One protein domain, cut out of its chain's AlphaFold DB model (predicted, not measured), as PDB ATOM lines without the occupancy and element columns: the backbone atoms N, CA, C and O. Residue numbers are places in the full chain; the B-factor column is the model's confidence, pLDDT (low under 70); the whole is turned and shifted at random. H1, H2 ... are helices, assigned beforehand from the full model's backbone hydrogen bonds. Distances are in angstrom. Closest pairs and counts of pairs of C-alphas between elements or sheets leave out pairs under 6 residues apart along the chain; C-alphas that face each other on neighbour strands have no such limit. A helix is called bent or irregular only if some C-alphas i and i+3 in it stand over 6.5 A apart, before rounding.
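What this domain is: This is residues 4 to 128 of the 128 residues of an uncharacterized protein of Planctomycetes bacterium (UniProt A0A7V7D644). A long rod is made of two helical hairpins set roughly end to end, H1b with H2 and H3 with H4. H1 is bent: its first arm, H1a, packs on H3 and H4, the short H5 packs across H1b, and the loop of residues 37 to 51 lies at the H1b end. The printed part has 125 residues with five named helices, H1 to H5 in order, and no named strand: all helix. It is loose, with a radius of gyration of the C-alphas of 17.9 A, and spans 58 by 26 by 19 A.

How they stand to each other: Begin at H1, residues 4 to 36, the hub: by its hydrogen bonds it was assigned as one helix, but it is bent, with C-alphas 15 and 18 6.5 A apart. Its arms H1a, residues 4 to 15, and H1b, residues 18 to 36, stand at a steep tilt of 53 degrees. H1b and H2, residues 52 to 66, form a hairpin at a shallow tilt of 17 degrees; their closest C-alphas are Ala 32 and Val 54, 5.9 A. H3, residues 68 to 88, touches H1a with residues 72 to 79 alone, closest at the C-alphas of Ile 14 and Phe 72, 6.1 A. H3 and H4, residues 93 to 117, form a hairpin at 32 degrees, only just short of steep; the closest C-alphas are Gly 83 and Gly 94, 4.1 A. H4 touches H1b with residues 104 to 115 alone, closest at the C-alphas of Pro 18 and Met 108, 4.7 A. H5, residues 122 to 127, touches residues 25 to 29 of H1b, about perpendicular at 88 degrees, closest at the C-alphas of Trp 29 and Val 122, 6.5 A. Every O i to N i+4 pair is within hydrogen-bond range in H1a, H2, H3 and H5, against 14 of 15 in H1b and 20 of 21 in H4.

Where its parts are: Find C-alpha 4 at (54.031, 95.252, 29.939); H1a runs 17.0 A from there, and H1b 28.5 A to C-alpha 36. H2 is 20.8 A long, H3 30.0 A, H4 36.7 A and H5 8.7 A, ending at C-alpha 127, (20.233, 112.990, 41.049).

The domain as a whole: The C-alphas of Gly 37 and Leu 89 are the two farthest apart, 58.8 A. The printed part has no cut; the link from H1 to H2 is long, and no printed residue is under 70 in pLDDT.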
ATOM      1  N   GLY A   4      54.011  94.544  28.654       77.06
ATOM      2  CA  GLY A   4      54.031  95.252  29.939       77.06
ATOM      3  C   GLY A   4      53.363  96.634  29.956       77.06
ATOM      4  O   GLY A   4      53.037  97.119  31.037       77.06
ATOM      5  N   THR A   5      53.151  97.281  28.806       84.88
ATOM      6  CA  THR A   5      52.534  98.618  28.745       84.88
ATOM      7  C   THR A   5      51.032  98.547  29.018       84.88
ATOM      8  O   THR A   5      50.524  99.335  29.810       84.88
ATOM      9  N   ILE A   6      50.338  97.555  28.451       87.50
ATOM     10  CA  ILE A   6      48.888  97.365  28.632       87.50
ATOM     11  C   ILE A   6      48.560  97.088  30.104       87.50
ATOM     12  O   ILE A   6      47.686  97.722  30.685       87.50
ATOM     13  N   GLU A   7      49.318  96.200  30.750       87.25
ATOM     14  CA  GLU A   7      49.112  95.844  32.160       87.25
ATOM     15  C   GLU A   7      49.310  97.045  33.103       87.25
ATOM     16  O   GLU A   7      48.665  97.153  34.145       87.25
ATOM     17  N   LYS A   8      50.222  97.965  32.765       90.44
ATOM     18  CA  LYS A   8      50.394  99.217  33.517       90.44
ATOM     19  C   LYS A   8      49.184 100.138  33.355       90.44
ATOM     20  O   LYS A   8      48.741 100.696  34.353       90.44
ATOM     21  N   TRP A   9      48.654 100.265  32.140       92.19
ATOM     22  CA  TRP A   9      47.457 101.062  31.872       92.19
ATOM     23  C   TRP A   9      46.234 100.522  32.604       92.19
ATOM     24  O   TRP A   9      45.623 101.270  33.357       92.19
ATOM     25  N   ILE A  10      45.952  99.220  32.488       91.38
ATOM     26  CA  ILE A  10      44.821  98.583  33.180       91.38
ATOM     27  C   ILE A  10      44.891  98.852  34.686       91.38
ATOM     28  O   ILE A  10      43.917  99.329  35.259       91.38
ATOM     29  N   ARG A  11      46.057  98.636  35.316       92.69
ATOM     30  CA  ARG A  11      46.246  98.905  36.753       92.69
ATOM     31  C   ARG A  11      45.952 100.351  37.137       92.69
ATOM     32  O   ARG A  11      45.314 100.584  38.155       92.69
ATOM     33  N   ARG A  12      46.425 101.317  36.348       93.81
ATOM     34  CA  ARG A  12      46.175 102.738  36.614       93.81
ATOM     35  C   ARG A  12      44.692 103.064  36.484       93.81
ATOM     36  O   ARG A  12      44.141 103.672  37.389       93.81
ATOM     37  N   CYS A  13      44.048 102.609  35.410       93.25
ATOM     38  CA  CYS A  13      42.632 102.879  35.174       93.25
ATOM     39  C   CYS A  13      41.752 102.328  36.302       93.25
ATOM     40  O   CYS A  13      40.934 103.068  36.842       93.25
ATOM     41  N   ILE A  14      41.955 101.069  36.713       94.75
ATOM     42  CA  ILE A  14      41.141 100.464  37.780       94.75
ATOM     43  C   ILE A  14      41.421 101.079  39.158       94.75
ATOM     44  O   ILE A  14      40.517 101.154  39.975       94.75
ATOM     45  N   LEU A  15      42.637 101.553  39.443       94.94
ATOM     46  CA  LEU A  15      42.931 102.180  40.739       94.94
ATOM     47  C   LEU A  15      42.416 103.619  40.837       94.94
ATOM     48  O   LEU A  15      41.986 104.037  41.906       94.94
ATOM     49  N   VAL A  16      42.458 104.375  39.737       95.75
ATOM     50  CA  VAL A  16      42.060 105.791  39.723       95.75
ATOM     51  C   VAL A  16      40.543 105.948  39.669       95.75
ATOM     52  O   VAL A  16      39.996 106.820  40.338       95.75
ATOM     53  N   TYR A  17      39.852 105.104  38.901       96.12
ATOM     54  CA  TYR A  17      38.420 105.261  38.649       96.12
ATOM     55  C   TYR A  17      37.539 105.302  39.924       96.12
ATOM     56  O   TYR A  17      36.714 106.212  40.021       96.12
ATOM     57  N   PRO A  18      37.732 104.429  40.938       95.75
ATOM     58  CA  PRO A  18      36.984 104.495  42.197       95.75
ATOM     59  C   PRO A  18      37.100 105.826  42.944       95.75
ATOM     60  O   PRO A  18      36.154 106.232  43.606       95.75
ATOM     61  N   VAL A  19      38.249 106.500  42.850       95.62
ATOM     62  CA  VAL A  19      38.500 107.793  43.509       95.62
ATOM     63  C   VAL A  19      37.977 108.947  42.658       95.62
ATOM     64  O   VAL A  19      37.457 109.930  43.179       95.62
ATOM     65  N   LEU A  20      38.079 108.813  41.335       95.81
ATOM     66  CA  LEU A  20      37.618 109.817  40.384       95.81
ATOM     67  C   LEU A  20      36.105 110.047  40.476       95.81
ATOM     68  O   LEU A  20      35.665 111.180  40.340       95.81
ATOM     69  N   LEU A  21      35.315 109.000  40.715       94.69
ATOM     70  CA  LEU A  21      33.852 109.079  40.743       94.69
ATOM     71  C   LEU A  21      33.305 110.004  41.855       94.69
ATOM     72  O   LEU A  21      32.601 110.957  41.518       94.69
ATOM     73  N   PRO A  22      33.636 109.810  43.150       95.12
ATOM     74  CA  PRO A  22      33.212 110.735  44.199       95.12
ATOM     75  C   PRO A  22      33.839 112.121  44.026       95.12
ATOM     76  O   PRO A  22      33.160 113.121  44.240       95.12
ATOM     77  N   ALA A  23      35.098 112.205  43.579       95.81
ATOM     78  CA  ALA A  23      35.735 113.491  43.309       95.81
ATOM     79  C   ALA A  23      34.967 114.287  42.242       95.81
ATOM     80  O   ALA A  23      34.716 115.473  42.426       95.81
ATOM     81  N   ALA A  24      34.540 113.636  41.160       96.31
ATOM     82  CA  ALA A  24      33.798 114.280  40.087       96.31
ATOM     83  C   ALA A  24      32.413 114.765  40.549       96.31
ATOM     84  O   ALA A  24      32.035 115.886  40.226       96.31
ATOM     85  N   LEU A  25      31.695 113.978  41.363       95.62
ATOM     86  CA  LEU A  25      30.426 114.401  41.977       95.62
ATOM     87  C   LEU A  25      30.592 115.680  42.812       95.62
ATOM     88  O   LEU A  25      29.848 116.644  42.638       95.62
ATOM     89  N   TYR A  26      31.602 115.706  43.682       95.62
ATOM     90  CA  TYR A  26      31.874 116.857  44.543       95.62
ATOM     91  C   TYR A  26      32.363 118.074  43.754       95.62
ATOM     92  O   TYR A  26      31.995 119.200  44.080       95.62
ATOM     93  N   VAL A  27      33.139 117.873  42.686       96.81
ATOM     94  CA  VAL A  27      33.529 118.956  41.774       96.81
ATOM     95  C   VAL A  27      32.297 119.586  41.123       96.81
ATOM     96  O   VAL A  27      32.202 120.811  41.109       96.81
ATOM     97  N   THR A  28      31.322 118.794  40.661       96.62
ATOM     98  CA  THR A  28      30.056 119.327  40.123       96.62
ATOM     99  C   THR A  28      29.338 120.206  41.148       96.62
ATOM    100  O   THR A  28      28.906 121.310  40.822       96.62
ATOM    101  N   TRP A  29      29.263 119.753  42.401       96.44
ATOM    102  CA  TRP A  29      28.618 120.497  43.487       96.44
ATOM    103  C   TRP A  29      29.343 121.803  43.835       96.44
ATOM    104  O   TRP A  29      28.706 122.836  44.028       96.44
ATOM    105  N   VAL A  30      30.680 121.795  43.841       97.06
ATOM    106  CA  VAL A  30      31.489 123.009  44.041       97.06
ATOM    107  C   VAL A  30      31.287 123.999  42.895       97.06
ATOM    108  O   VAL A  30      31.093 125.185  43.147       97.06
ATOM    109  N   ILE A  31      31.284 123.537  41.641       97.19
ATOM    110  CA  ILE A  31      31.051 124.397  40.469       97.19
ATOM    111  C   ILE A  31      29.653 125.026  40.524       97.19
ATOM    112  O   ILE A  31      29.499 126.217  40.236       97.19
ATOM    113  N   ALA A  32      28.643 124.263  40.943       96.62
ATOM    114  CA  ALA A  32      27.306 124.792  41.186       96.62
ATOM    115  C   ALA A  32      27.306 125.842  42.306       96.62
ATOM    116  O   ALA A  32      26.730 126.915  42.136       96.62
ATOM    117  N   GLY A  33      28.024 125.593  43.404       96.81
ATOM    118  CA  GLY A  33      28.156 126.553  44.498       96.81
ATOM    119  C   GLY A  33      28.806 127.874  44.080       96.81
ATOM    120  O   GLY A  33      28.322 128.948  44.437       96.81
ATOM    121  N   LEU A  34      29.859 127.805  43.260       97.31
ATOM    122  CA  LEU A  34      30.505 128.983  42.673       97.31
ATOM    123  C   LEU A  34      29.561 129.745  41.735       97.31
ATOM    124  O   LEU A  34      29.560 130.972  41.736       97.31
ATOM    125  N   SER A  35      28.739 129.026  40.971       96.12
ATOM    126  CA  SER A  35      27.770 129.619  40.044       96.12
ATOM    127  C   SER A  35      26.617 130.329  40.763       96.12
ATOM    128  O   SER A  35      26.142 131.358  40.294       96.12
ATOM    129  N   LEU A  36      26.175 129.788  41.902       95.56
ATOM    130  CA  LEU A  36      25.078 130.333  42.708       95.56
ATOM    131  C   LEU A  36      25.530 131.405  43.714       95.56
ATOM    132  O   LEU A  36      24.690 132.091  44.293       95.56
ATOM    133  N   GLY A  37      26.833 131.507  43.996       97.00
ATOM    134  CA  GLY A  37      27.367 132.328  45.093       97.00
ATOM    135  C   GLY A  37      27.034 131.792  46.494       97.00
ATOM    136  O   GLY A  37      27.255 132.475  47.493       97.00
ATOM    137  N   ARG A  38      26.486 130.575  46.585       94.88
ATOM    138  CA  ARG A  38      26.127 129.864  47.821       94.88
ATOM    139  C   ARG A  38      26.101 128.360  47.570       94.88
ATOM    140  O   ARG A  38      25.938 127.937  46.432       94.88
ATOM    141  N   TRP A  39      26.182 127.547  48.622       94.75
ATOM    142  CA  TRP A  39      26.084 126.089  48.482       94.75
ATOM    143  C   TRP A  39      24.712 125.649  47.925       94.75
ATOM    144  O   TRP A  39      23.689 126.164  48.405       94.75
ATOM    145  N   PRO A  40      24.677 124.716  46.947       94.50
ATOM    146  CA  PRO A  40      23.434 124.189  46.389       94.50
ATOM    147  C   PRO A  40      22.587 123.501  47.456       94.50
ATOM    148  O   PRO A  40      23.097 122.736  48.278       94.50
ATOM    149  N   ARG A  41      21.282 123.768  47.434       93.44
ATOM    150  CA  ARG A  41      20.296 123.156  48.322       93.44
ATOM    151  C   ARG A  41      19.505 122.109  47.535       93.44
ATOM    152  O   ARG A  41      18.787 122.507  46.620       93.44
ATOM    153  N   PRO A  42      19.555 120.818  47.921       89.75
ATOM    154  CA  PRO A  42      18.898 119.731  47.191       89.75
ATOM    155  C   PRO A  42      17.428 119.996  46.845       89.75
ATOM    156  O   PRO A  42      16.987 119.714  45.749       89.75
ATOM    157  N   SER A  43      16.664 120.603  47.756       87.44
ATOM    158  CA  SER A  43      15.223 120.813  47.570       87.44
ATOM    159  C   SER A  43      14.834 122.086  46.807       87.44
ATOM    160  O   SER A  43      13.644 122.369  46.708       87.44
ATOM    161  N   ILE A  44      15.795 122.919  46.398       90.69
ATOM    162  CA  ILE A  44      15.523 124.253  45.825       90.69
ATOM    163  C   ILE A  44      16.261 124.449  44.504       90.69
ATOM    164  O   ILE A  44      15.689 124.983  43.561       90.69
ATOM    165  N   ASP A  45      17.536 124.067  44.459       92.75
ATOM    166  CA  ASP A  45      18.420 124.383  43.345       92.75
ATOM    167  C   ASP A  45      18.514 123.174  42.409       92.75
ATOM    168  O   ASP A  45      19.318 122.279  42.648       92.75
ATOM    169  N   ASP A  46      17.707 123.146  41.349       92.12
ATOM    170  CA  ASP A  46      17.764 122.093  40.327       92.12
ATOM    171  C   ASP A  46      19.072 122.216  39.515       92.12
ATOM    172  O   ASP A  46      19.297 123.268  38.894       92.12
ATOM    173  N   PRO A  47      19.942 121.185  39.499       90.12
ATOM    174  CA  PRO A  47      21.217 121.223  38.786       90.12
ATOM    175  C   PRO A  47      21.094 121.494  37.279       90.12
ATOM    176  O   PRO A  47      22.024 122.070  36.708       90.12
ATOM    177  N   ASP A  48      19.978 121.136  36.637       92.44
ATOM    178  CA  ASP A  48      19.764 121.365  35.203       92.44
ATOM    179  C   ASP A  48      19.407 122.821  34.878       92.44
ATOM    180  O   ASP A  48      19.543 123.262  33.734       92.44
ATOM    181  N   SER A  49      19.005 123.593  35.890       93.31
ATOM    182  CA  SER A  49      18.545 124.978  35.737       93.31
ATOM    183  C   SER A  49      19.606 126.045  36.045       93.31
ATOM    184  O   SER A  49      19.402 127.214  35.719       93.31
ATOM    185  N   ILE A  50      20.744 125.676  36.653       93.38
ATOM    186  CA  ILE A  50      21.739 126.647  37.153       93.38
ATOM    187  C   ILE A  50      22.437 127.387  36.006       93.38
ATOM    188  O   ILE A  50      22.374 128.611  35.921       93.38
ATOM    189  N   ASN A  51      23.166 126.657  35.158       94.62
ATOM    190  CA  ASN A  51      23.783 127.158  33.929       94.62
ATOM    191  C   ASN A  51      24.321 125.997  33.075       94.62
ATOM    192  O   ASN A  51      24.446 124.859  33.532       94.62
ATOM    193  N   MET A  52      24.727 126.313  31.842       95.81
ATOM    194  CA  MET A  52      25.279 125.335  30.897       95.81
ATOM    195  C   MET A  52      26.547 124.629  31.401       95.81
ATOM    196  O   MET A  52      26.776 123.471  31.068       95.81
ATOM    197  N   VAL A  53      27.385 125.295  32.203       95.75
ATOM    198  CA  VAL A  53      28.641 124.703  32.693       95.75
ATOM    199  C   VAL A  53      28.350 123.574  33.680       95.75
ATOM    200  O   VAL A  53      28.884 122.478  33.517       95.75
ATOM    201  N   VAL A  54      27.478 123.812  34.665       95.31
ATOM    202  CA  VAL A  54      27.053 122.791  35.637       95.31
ATOM    203  C   VAL A  54      26.402 121.613  34.917       95.31
ATOM    204  O   VAL A  54      26.762 120.468  35.192       95.31
ATOM    205  N   LEU A  55      25.537 121.891  33.936       95.06
ATOM    206  CA  LEU A  55      24.876 120.870  33.125       95.06
ATOM    207  C   LEU A  55      25.886 119.974  32.386       95.06
ATOM    208  O   LEU A  55      25.804 118.748  32.474       95.06
ATOM    209  N   TYR A  56      26.879 120.550  31.696       95.62
ATOM    210  CA  TYR A  56      27.882 119.756  30.975       95.62
ATOM    211  C   TYR A  56      28.762 118.924  31.906       95.62
ATOM    212  O   TYR A  56      29.072 117.770  31.596       95.62
ATOM    213  N   VAL A  57      29.150 119.479  33.057       95.94
ATOM    214  CA  VAL A  57      29.926 118.734  34.055       95.94
ATOM    215  C   VAL A  57      29.086 117.580  34.606       95.94
ATOM    216  O   VAL A  57      29.563 116.445  34.623       95.94
ATOM    217  N   ARG A  58      27.818 117.819  34.966       95.12
ATOM    218  CA  ARG A  58      26.884 116.776  35.419       95.12
ATOM    219  C   ARG A  58      26.726 115.672  34.377       95.12
ATOM    220  O   ARG A  58      26.870 114.497  34.712       95.12
ATOM    221  N   PHE A  59      26.524 116.032  33.111       95.50
ATOM    222  CA  PHE A  59      26.425 115.075  32.010       95.50
ATOM    223  C   PHE A  59      27.692 114.218  31.867       95.50
ATOM    224  O   PHE A  59      27.612 112.998  31.713       95.50
ATOM    225  N   PHE A  60      28.875 114.826  31.986       95.44
ATOM    226  CA  PHE A  60      30.139 114.091  31.968       95.44
ATOM    227  C   PHE A  60      30.266 113.124  33.155       95.44
ATOM    228  O   PHE A  60      30.716 111.989  32.983       95.44
ATOM    229  N   VAL A  61      29.826 113.519  34.352       95.94
ATOM    230  CA  VAL A  61      29.803 112.622  35.516       95.94
ATOM    231  C   VAL A  61      28.815 111.472  35.317       95.94
ATOM    232  O   VAL A  61      29.159 110.326  35.610       95.94
ATOM    233  N   PHE A  62      27.636 111.716  34.738       95.19
ATOM    234  CA  PHE A  62      26.725 110.635  34.353       95.19
ATOM    235  C   PHE A  62      27.367 109.681  33.349       95.19
ATOM    236  O   PHE A  62      27.302 108.468  33.543       95.19
ATOM    237  N   PHE A  63      28.054 110.195  32.330       94.75
ATOM    238  CA  PHE A  63      28.803 109.369  31.386       94.75
ATOM    239  C   PHE A  63      29.846 108.497  32.105       94.75
ATOM    240  O   PHE A  63      29.928 107.287  31.870       94.75
ATOM    241  N   LEU A  64      30.600 109.073  33.050       94.50
ATOM    242  CA  LEU A  64      31.551 108.327  33.875       94.50
ATOM    243  C   LEU A  64      30.869 107.231  34.697       94.50
ATOM    244  O   LEU A  64      31.440 106.151  34.822       94.50
ATOM    245  N   ILE A  65      29.676 107.461  35.240       94.06
ATOM    246  CA  ILE A  65      28.943 106.463  36.029       94.06
ATOM    247  C   ILE A  65      28.367 105.367  35.122       94.06
ATOM    248  O   ILE A  65      28.610 104.185  35.363       94.06
ATOM    249  N   PHE A  66      27.630 105.729  34.070       94.94
ATOM    250  CA  PHE A  66      26.897 104.775  33.232       94.94
ATOM    251  C   PHE A  66      27.803 103.948  32.323       94.94
ATOM    252  O   PHE A  66      27.557 102.757  32.152       94.94
ATOM    253  N   ILE A  67      28.863 104.542  31.771       95.38
ATOM    254  CA  ILE A  67      29.784 103.852  30.856       95.38
ATOM    255  C   ILE A  67      31.061 103.441  31.581       95.38
ATOM    256  O   ILE A  67      31.540 102.316  31.419       95.38
ATOM    257  N   GLY A  68      31.598 104.312  32.438       94.19
ATOM    258  CA  GLY A  68      32.824 104.006  33.170       94.19
ATOM    259  C   GLY A  68      32.661 102.845  34.153       94.19
ATOM    260  O   GLY A  68      33.584 102.041  34.277       94.19
ATOM    261  N   ARG A  69      31.496 102.682  34.802       93.69
ATOM    262  CA  ARG A  69      31.310 101.635  35.822       93.69
ATOM    263  C   ARG A  69      31.296 100.233  35.203       93.69
ATOM    264  O   ARG A  69      32.045  99.390  35.699       93.69
ATOM    265  N   PRO A  70      30.550  99.958  34.113       95.81
ATOM    266  CA  PRO A  70      30.666  98.690  33.392       95.81
ATOM    267  C   PRO A  70      32.089  98.407  32.903       95.81
ATOM    268  O   PRO A  70      32.598  97.308  33.118       95.81
ATOM    269  N   ILE A  71      32.766  99.401  32.310       95.94
ATOM    270  CA  ILE A  71      34.148  99.243  31.829       95.94
ATOM    271  C   ILE A  71      35.086  98.890  32.988       95.94
ATOM    272  O   ILE A  71      35.898  97.971  32.871       95.94
ATOM    273  N   PHE A  72      34.958  99.580  34.122       96.56
ATOM    274  CA  PHE A  72      35.725  99.289  35.328       96.56
ATOM    275  C   PHE A  72      35.515  97.847  35.797       96.56
ATOM    276  O   PHE A  72      36.500  97.156  36.051       96.56
ATOM    277  N   VAL A  73      34.266  97.375  35.871       95.75
ATOM    278  CA  VAL A  73      33.954  96.003  36.302       95.75
ATOM    279  C   VAL A  73      34.610  94.987  35.372       95.75
ATOM    280  O   VAL A  73      35.302  94.089  35.848       95.75
ATOM    281  N   VAL A  74      34.473  95.160  34.054       96.56
ATOM    282  CA  VAL A  74      35.097  94.270  33.062       96.56
ATOM    283  C   VAL A  74      36.616  94.241  33.236       96.56
ATOM    284  O   VAL A  74      37.209  93.165  33.308       96.56
ATOM    285  N   LEU A  75      37.258  95.406  33.360       95.62
ATOM    286  CA  LEU A  75      38.709  95.496  33.525       95.62
ATOM    287  C   LEU A  75      39.192  94.920  34.859       95.62
ATOM    288  O   LEU A  75      40.229  94.261  34.886       95.62
ATOM    289  N   ALA A  76      38.466  95.145  35.955       94.88
ATOM    290  CA  ALA A  76      38.826  94.651  37.280       94.88
ATOM    291  C   ALA A  76      38.679  93.125  37.368       94.88
ATOM    292  O   ALA A  76      39.585  92.452  37.859       94.88
ATOM    293  N   VAL A  77      37.588  92.566  36.832       95.81
ATOM    294  CA  VAL A  77      37.369  91.112  36.763       95.81
ATOM    295  C   VAL A  77      38.407  90.456  35.855       95.81
ATOM    296  O   VAL A  77      39.029  89.469  36.250       95.81
ATOM    297  N   PHE A  78      38.669  91.033  34.679       94.69
ATOM    298  CA  PHE A  78      39.713  90.546  33.781       94.69
ATOM    299  C   PHE A  78      41.097  90.587  34.445       94.69
ATOM    300  O   PHE A  78      41.837  89.605  34.395       94.69
ATOM    301  N   ALA A  79      41.447  91.693  35.108       94.00
ATOM    302  CA  ALA A  79      42.719  91.837  35.812       94.00
ATOM    303  C   ALA A  79      42.862  90.820  36.953       94.00
ATOM    304  O   ALA A  79      43.937  90.238  37.114       94.00
ATOM    305  N   LEU A  80      41.788  90.569  37.706       94.88
ATOM    306  CA  LEU A  80      41.773  89.571  38.768       94.88
ATOM    307  C   LEU A  80      41.962  88.158  38.203       94.88
ATOM    308  O   LEU A  80      42.892  87.466  38.610       94.88
ATOM    309  N   GLY A  81      41.148  87.754  37.223       94.00
ATOM    310  CA  GLY A  81      41.226  86.425  36.609       94.00
ATOM    311  C   GLY A  81      42.580  86.167  35.948       94.00
ATOM    312  O   GLY A  81      43.214  85.137  36.182       94.00
ATOM    313  N   TRP A  82      43.088  87.143  35.193       93.25
ATOM    314  CA  TRP A  82      44.400  87.052  34.554       93.25
ATOM    315  C   TRP A  82      45.553  87.049  35.567       93.25
ATOM    316  O   TRP A  82      46.551  86.344  35.388       93.25
ATOM    317  N   GLY A  83      45.422  87.822  36.648       91.88
ATOM    318  CA  GLY A  83      46.364  87.836  37.761       91.88
ATOM    319  C   GLY A  83      46.444  86.476  38.450       91.88
ATOM    320  O   GLY A  83      47.540  85.928  38.577       91.88
ATOM    321  N   LEU A  84      45.292  85.902  38.810       93.50
ATOM    322  CA  LEU A  84      45.180  84.588  39.448       93.50
ATOM    323  C   LEU A  84      45.717  83.468  38.552       93.50
ATOM    324  O   LEU A  84      46.526  82.664  39.010       93.50
ATOM    325  N   LEU A  85      45.369  83.462  37.261       93.62
ATOM    326  CA  LEU A  85      45.898  82.486  36.307       93.62
ATOM    327  C   LEU A  85      47.433  82.520  36.259       93.62
ATOM    328  O   LEU A  85      48.096  81.485  36.300       93.62
ATOM    329  N   ARG A  86      48.031  83.716  36.233       91.00
ATOM    330  CA  ARG A  86      49.494  83.866  36.260       91.00
ATOM    331  C   ARG A  86      50.116  83.438  37.590       91.00
ATOM    332  O   ARG A  86      51.238  82.932  37.568       91.00
ATOM    333  N   CYS A  87      49.424  83.621  38.715       89.94
ATOM    334  CA  CYS A  87      49.858  83.085  40.008       89.94
ATOM    335  C   CYS A  87      49.922  81.557  39.980       89.94
ATOM    336  O   CYS A  87      50.936  80.994  40.387       89.94
ATOM    337  N   LEU A  88      48.887  80.901  39.440       91.12
ATOM    338  CA  LEU A  88      48.845  79.442  39.286       91.12
ATOM    339  C   LEU A  88      49.989  78.933  38.396       91.12
ATOM    340  O   LEU A  88      50.619  77.926  38.701       91.12
ATOM    341  N   LEU A  89      50.347  79.694  37.358       93.56
ATOM    342  CA  LEU A  89      51.500  79.424  36.490       93.56
ATOM    343  C   LEU A  89      52.859  79.842  37.098       93.56
ATOM    344  O   LEU A  89      53.850  79.944  36.372       93.56
ATOM    345  N   LYS A  90      52.921  80.136  38.407       90.31
ATOM    346  CA  LYS A  90      54.123  80.566  39.150       90.31
ATOM    347  C   LYS A  90      54.841  81.778  38.534       90.31
ATOM    348  O   LYS A  90      56.056  81.938  38.658       90.31
ATOM    349  N   ARG A  91      54.106  82.675  37.867       85.56
ATOM    350  CA  ARG A  91      54.658  83.917  37.308       85.56
ATOM    351  C   ARG A  91      54.543  85.046  38.346       85.56
ATOM    352  O   ARG A  91      53.432  85.485  38.643       85.56
ATOM    353  N   PRO A  92      55.660  85.633  38.822       78.69
ATOM    354  CA  PRO A  92      55.664  86.571  39.957       78.69
ATOM    355  C   PRO A  92      54.905  87.886  39.705       78.69
ATOM    356  O   PRO A  92      54.543  88.599  40.637       78.69
ATOM    357  N   ARG A  93      54.631  88.232  38.440       82.75
ATOM    358  CA  ARG A  93      53.847  89.428  38.086       82.75
ATOM    359  C   ARG A  93      52.334  89.246  38.271       82.75
ATOM    360  O   ARG A  93      51.636  90.254  38.332       82.75
ATOM    361  N   GLY A  94      51.837  88.007  38.372       85.88
ATOM    362  CA  GLY A  94      50.409  87.711  38.555       85.88
ATOM    363  C   GLY A  94      49.853  88.258  39.868       85.88
ATOM    364  O   GLY A  94      48.829  88.938  39.863       85.88
ATOM    365  N   ILE A  95      50.605  88.075  40.962       89.38
ATOM    366  CA  ILE A  95      50.194  88.485  42.316       89.38
ATOM    367  C   ILE A  95      49.933  89.988  42.362       89.38
ATOM    368  O   ILE A  95      48.902  90.425  42.859       89.38
ATOM    369  N   ARG A  96      50.827  90.795  41.777       90.44
ATOM    370  CA  ARG A  96      50.676  92.257  41.760       90.44
ATOM    371  C   ARG A  96      49.395  92.692  41.053       90.44
ATOM    372  O   ARG A  96      48.739  93.616  41.513       90.44
ATOM    373  N   LEU A  97      49.052  92.056  39.931       90.56
ATOM    374  CA  LEU A  97      47.841  92.396  39.186       90.56
ATOM    375  C   LEU A  97      46.578  92.010  39.968       90.56
ATOM    376  O   LEU A  97      45.672  92.832  40.071       90.56
ATOM    377  N   ALA A  98      46.559  90.814  40.565       92.00
ATOM    378  CA  ALA A  98      45.450  90.348  41.394       92.00
ATOM    379  C   ALA A  98      45.239  91.248  42.624       92.00
ATOM    380  O   ALA A  98      44.124  91.692  42.873       92.00
ATOM    381  N   VAL A  99      46.316  91.603  43.335       93.44
ATOM    382  CA  VAL A  99      46.261  92.521  44.486       93.44
ATOM    383  C   VAL A  99      45.733  93.895  44.072       93.44
ATOM    384  O   VAL A  99      44.855  94.428  44.745       93.44
ATOM    385  N   CYS A 100      46.206  94.462  42.954       93.94
ATOM    386  CA  CYS A 100      45.679  95.734  42.449       93.94
ATOM    387  C   CYS A 100      44.179  95.654  42.131       93.94
ATOM    388  O   CYS A 100      43.450  96.586  42.457       93.94
ATOM    389  N   ALA A 101      43.722  94.560  41.514       94.38
ATOM    390  CA  ALA A 101      42.311  94.363  41.201       94.38
ATOM    391  C   ALA A 101      41.458  94.261  42.478       94.38
ATOM    392  O   ALA A 101      40.481  94.998  42.610       94.38
ATOM    393  N   CYS A 102      41.871  93.453  43.459       95.69
ATOM    394  CA  CYS A 102      41.187  93.361  44.752       95.69
ATOM    395  C   CYS A 102      41.123  94.722  45.455       95.69
ATOM    396  O   CYS A 102      40.052  95.146  45.882       95.69
ATOM    397  N   LEU A 103      42.248  95.442  45.516       96.31
ATOM    398  CA  LEU A 103      42.300  96.768  46.126       96.31
ATOM    399  C   LEU A 103      41.362  97.752  45.414       96.31
ATOM    400  O   LEU A 103      40.629  98.473  46.081       96.31
ATOM    401  N   SER A 104      41.326  97.753  44.077       96.50
ATOM    402  CA  SER A 104      40.404  98.618  43.330       96.50
ATOM    403  C   SER A 104      38.932  98.303  43.593       96.50
ATOM    404  O   SER A 104      38.120  99.221  43.662       96.50
ATOM    405  N   MET A 105      38.575  97.028  43.786       96.31
ATOM    406  CA  MET A 105      37.206  96.639  44.130       96.31
ATOM    407  C   MET A 105      36.839  97.117  45.535       96.31
ATOM    408  O   MET A 105      35.763  97.677  45.722       96.31
ATOM    409  N   VAL A 106      37.748  96.974  46.505       97.06
ATOM    410  CA  VAL A 106      37.554  97.507  47.862       97.06
ATOM    411  C   VAL A 106      37.384  99.026  47.825       97.06
ATOM    412  O   VAL A 106      36.433  99.541  48.406       97.06
ATOM    413  N   LEU A 107      38.239  99.741  47.087       96.94
ATOM    414  CA  LEU A 107      38.115 101.192  46.912       96.94
ATOM    415  C   LEU A 107      36.778 101.581  46.274       96.94
ATOM    416  O   LEU A 107      36.172 102.557  46.700       96.94
ATOM    417  N   MET A 108      36.288 100.812  45.298       97.00
ATOM    418  CA  MET A 108      34.977 101.052  44.692       97.00
ATOM    419  C   MET A 108      33.844 100.889  45.708       97.00
ATOM    420  O   MET A 108      32.948 101.726  45.766       97.00
ATOM    421  N   VAL A 109      33.889  99.853  46.549       96.62
ATOM    422  CA  VAL A 109      32.892  99.658  47.614       96.62
ATOM    423  C   VAL A 109      32.925 100.818  48.610       96.62
ATOM    424  O   VAL A 109      31.871 101.341  48.966       96.62
ATOM    425  N   VAL A 110      34.119 101.254  49.025       96.31
ATOM    426  CA  VAL A 110      34.286 102.414  49.913       96.31
ATOM    427  C   VAL A 110      33.734 103.683  49.263       96.31
ATOM    428  O   VAL A 110      32.992 104.412  49.912       96.31
ATOM    429  N   ALA A 111      34.020 103.920  47.981       95.19
ATOM    430  CA  ALA A 111      33.511 105.074  47.244       95.19
ATOM    431  C   ALA A 111      31.977 105.080  47.158       95.19
ATOM    432  O   ALA A 111      31.353 106.101  47.427       95.19
ATOM    433  N   ILE A 112      31.352 103.935  46.861       94.44
ATOM    434  CA  ILE A 112      29.887 103.806  46.840       94.44
ATOM    435  C   ILE A 112      29.301 104.084  48.228       94.44
ATOM    436  O   ILE A 112      28.319 104.811  48.350       94.44
ATOM    437  N   ARG A 113      29.903 103.528  49.287       95.44
ATOM    438  CA  ARG A 113      29.454 103.761  50.667       95.44
ATOM    439  C   ARG A 113      29.597 105.220  51.081       95.44
ATOM    440  O   ARG A 113      28.697 105.737  51.732       95.44
ATOM    441  N   PHE A 114      30.680 105.874  50.675       93.81
ATOM    442  CA  PHE A 114      30.901 107.297  50.905       93.81
ATOM    443  C   PHE A 114      29.815 108.150  50.234       93.81
ATOM    444  O   PHE A 114      29.197 108.974  50.899       93.81
ATOM    445  N   VAL A 115      29.516 107.887  48.956       92.81
ATOM    446  CA  VAL A 115      28.447 108.577  48.208       92.81
ATOM    447  C   VAL A 115      27.057 108.300  48.796       92.81
ATOM    448  O   VAL A 115      26.187 109.156  48.729       92.81
ATOM    449  N   TYR A 116      26.834 107.124  49.386       91.56
ATOM    450  CA  TYR A 116      25.549 106.785  50.003       91.56
ATOM    451  C   TYR A 116      25.342 107.434  51.379       91.56
ATOM    452  O   TYR A 116      24.226 107.819  51.711       91.56
ATOM    453  N   TRP A 117      26.394 107.521  52.199       95.00
ATOM    454  CA  TRP A 117      26.315 108.155  53.521       95.00
ATOM    455  C   TRP A 117      26.263 109.686  53.438       95.00
ATOM    456  O   TRP A 117      25.684 110.315  54.317       95.00
ATOM    457  N   ASP A 118      26.880 110.244  52.393       90.94
ATOM    458  CA  ASP A 118      26.933 111.651  51.993       90.94
ATOM    459  C   ASP A 118      26.158 112.657  52.882       90.94
ATOM    460  O   ASP A 118      25.006 113.007  52.600       90.94
ATOM    461  N   PRO A 119      26.799 113.179  53.946       88.31
ATOM    462  CA  PRO A 119      26.138 114.031  54.936       88.31
ATOM    463  C   PRO A 119      25.725 115.393  54.364       88.31
ATOM    464  O   PRO A 119      24.864 116.067  54.925       88.31
ATOM    465  N   LEU A 120      26.331 115.804  53.248       91.25
ATOM    466  CA  LEU A 120      26.051 117.070  52.576       91.25
ATOM    467  C   LEU A 120      24.914 116.958  51.550       91.25
ATOM    468  O   LEU A 120      24.522 117.971  50.975       91.25
ATOM    469  N   SER A 121      24.356 115.759  51.339       92.88
ATOM    470  CA  SER A 121      23.295 115.507  50.353       92.88
ATOM    471  C   SER A 121      23.667 115.929  48.918       92.88
ATOM    472  O   SER A 121      22.785 116.216  48.109       92.88
ATOM    473  N   VAL A 122      24.961 115.940  48.593       94.50
ATOM    474  CA  VAL A 122      25.520 116.167  47.253       94.50
ATOM    475  C   VAL A 122      24.965 115.168  46.248       94.50
ATOM    476  O   VAL A 122      24.544 115.560  45.169       94.50
ATOM    477  N   TYR A 123      24.944 113.879  46.590       94.06
ATOM    478  CA  TYR A 123      24.416 112.830  45.728       94.06
ATOM    479  C   TYR A 123      22.929 113.029  45.472       94.06
ATOM    480  O   TYR A 123      22.508 112.935  44.326       94.06
ATOM    481  N   LYS A 124      22.158 113.353  46.519       93.31
ATOM    482  CA  LYS A 124      20.723 113.632  46.402       93.31
ATOM    483  C   LYS A 124      20.470 114.805  45.453       93.31
ATOM    484  O   LYS A 124      19.740 114.648  44.491       93.31
ATOM    485  N   TRP A 125      21.152 115.925  45.674       94.75
ATOM    486  CA  TRP A 125      21.091 117.079  44.775       94.75
ATOM    487  C   TRP A 125      21.541 116.742  43.347       94.75
ATOM    488  O   TRP A 125      20.996 117.260  42.387       94.75
ATOM    489  N   PHE A 126      22.543 115.874  43.187       93.81
ATOM    490  CA  PHE A 126      23.061 115.502  41.873       93.81
ATOM    491  C   PHE A 126      22.078 114.644  41.063       93.81
ATOM    492  O   PHE A 126      22.148 114.660  39.833       93.81
ATOM    493  N   ILE A 127      21.218 113.857  41.717       92.75
ATOM    494  CA  ILE A 127      20.233 112.990  41.049       92.75
ATOM    495  C   ILE A 127      18.849 113.622  40.897       92.75
ATOM    496  O   ILE A 127      18.098 113.114  40.067       92.75
ATOM    497  N   ASP A 128      18.536 114.657  41.684       86.31
ATOM    498  CA  ASP A 128      17.343 115.498  41.502       86.31
ATOM    499  C   ASP A 128      17.389 116.193  40.127       86.31
ATOM    500  O   ASP A 128      16.333 116.217  39.463       86.31
TER     501      ASP A 128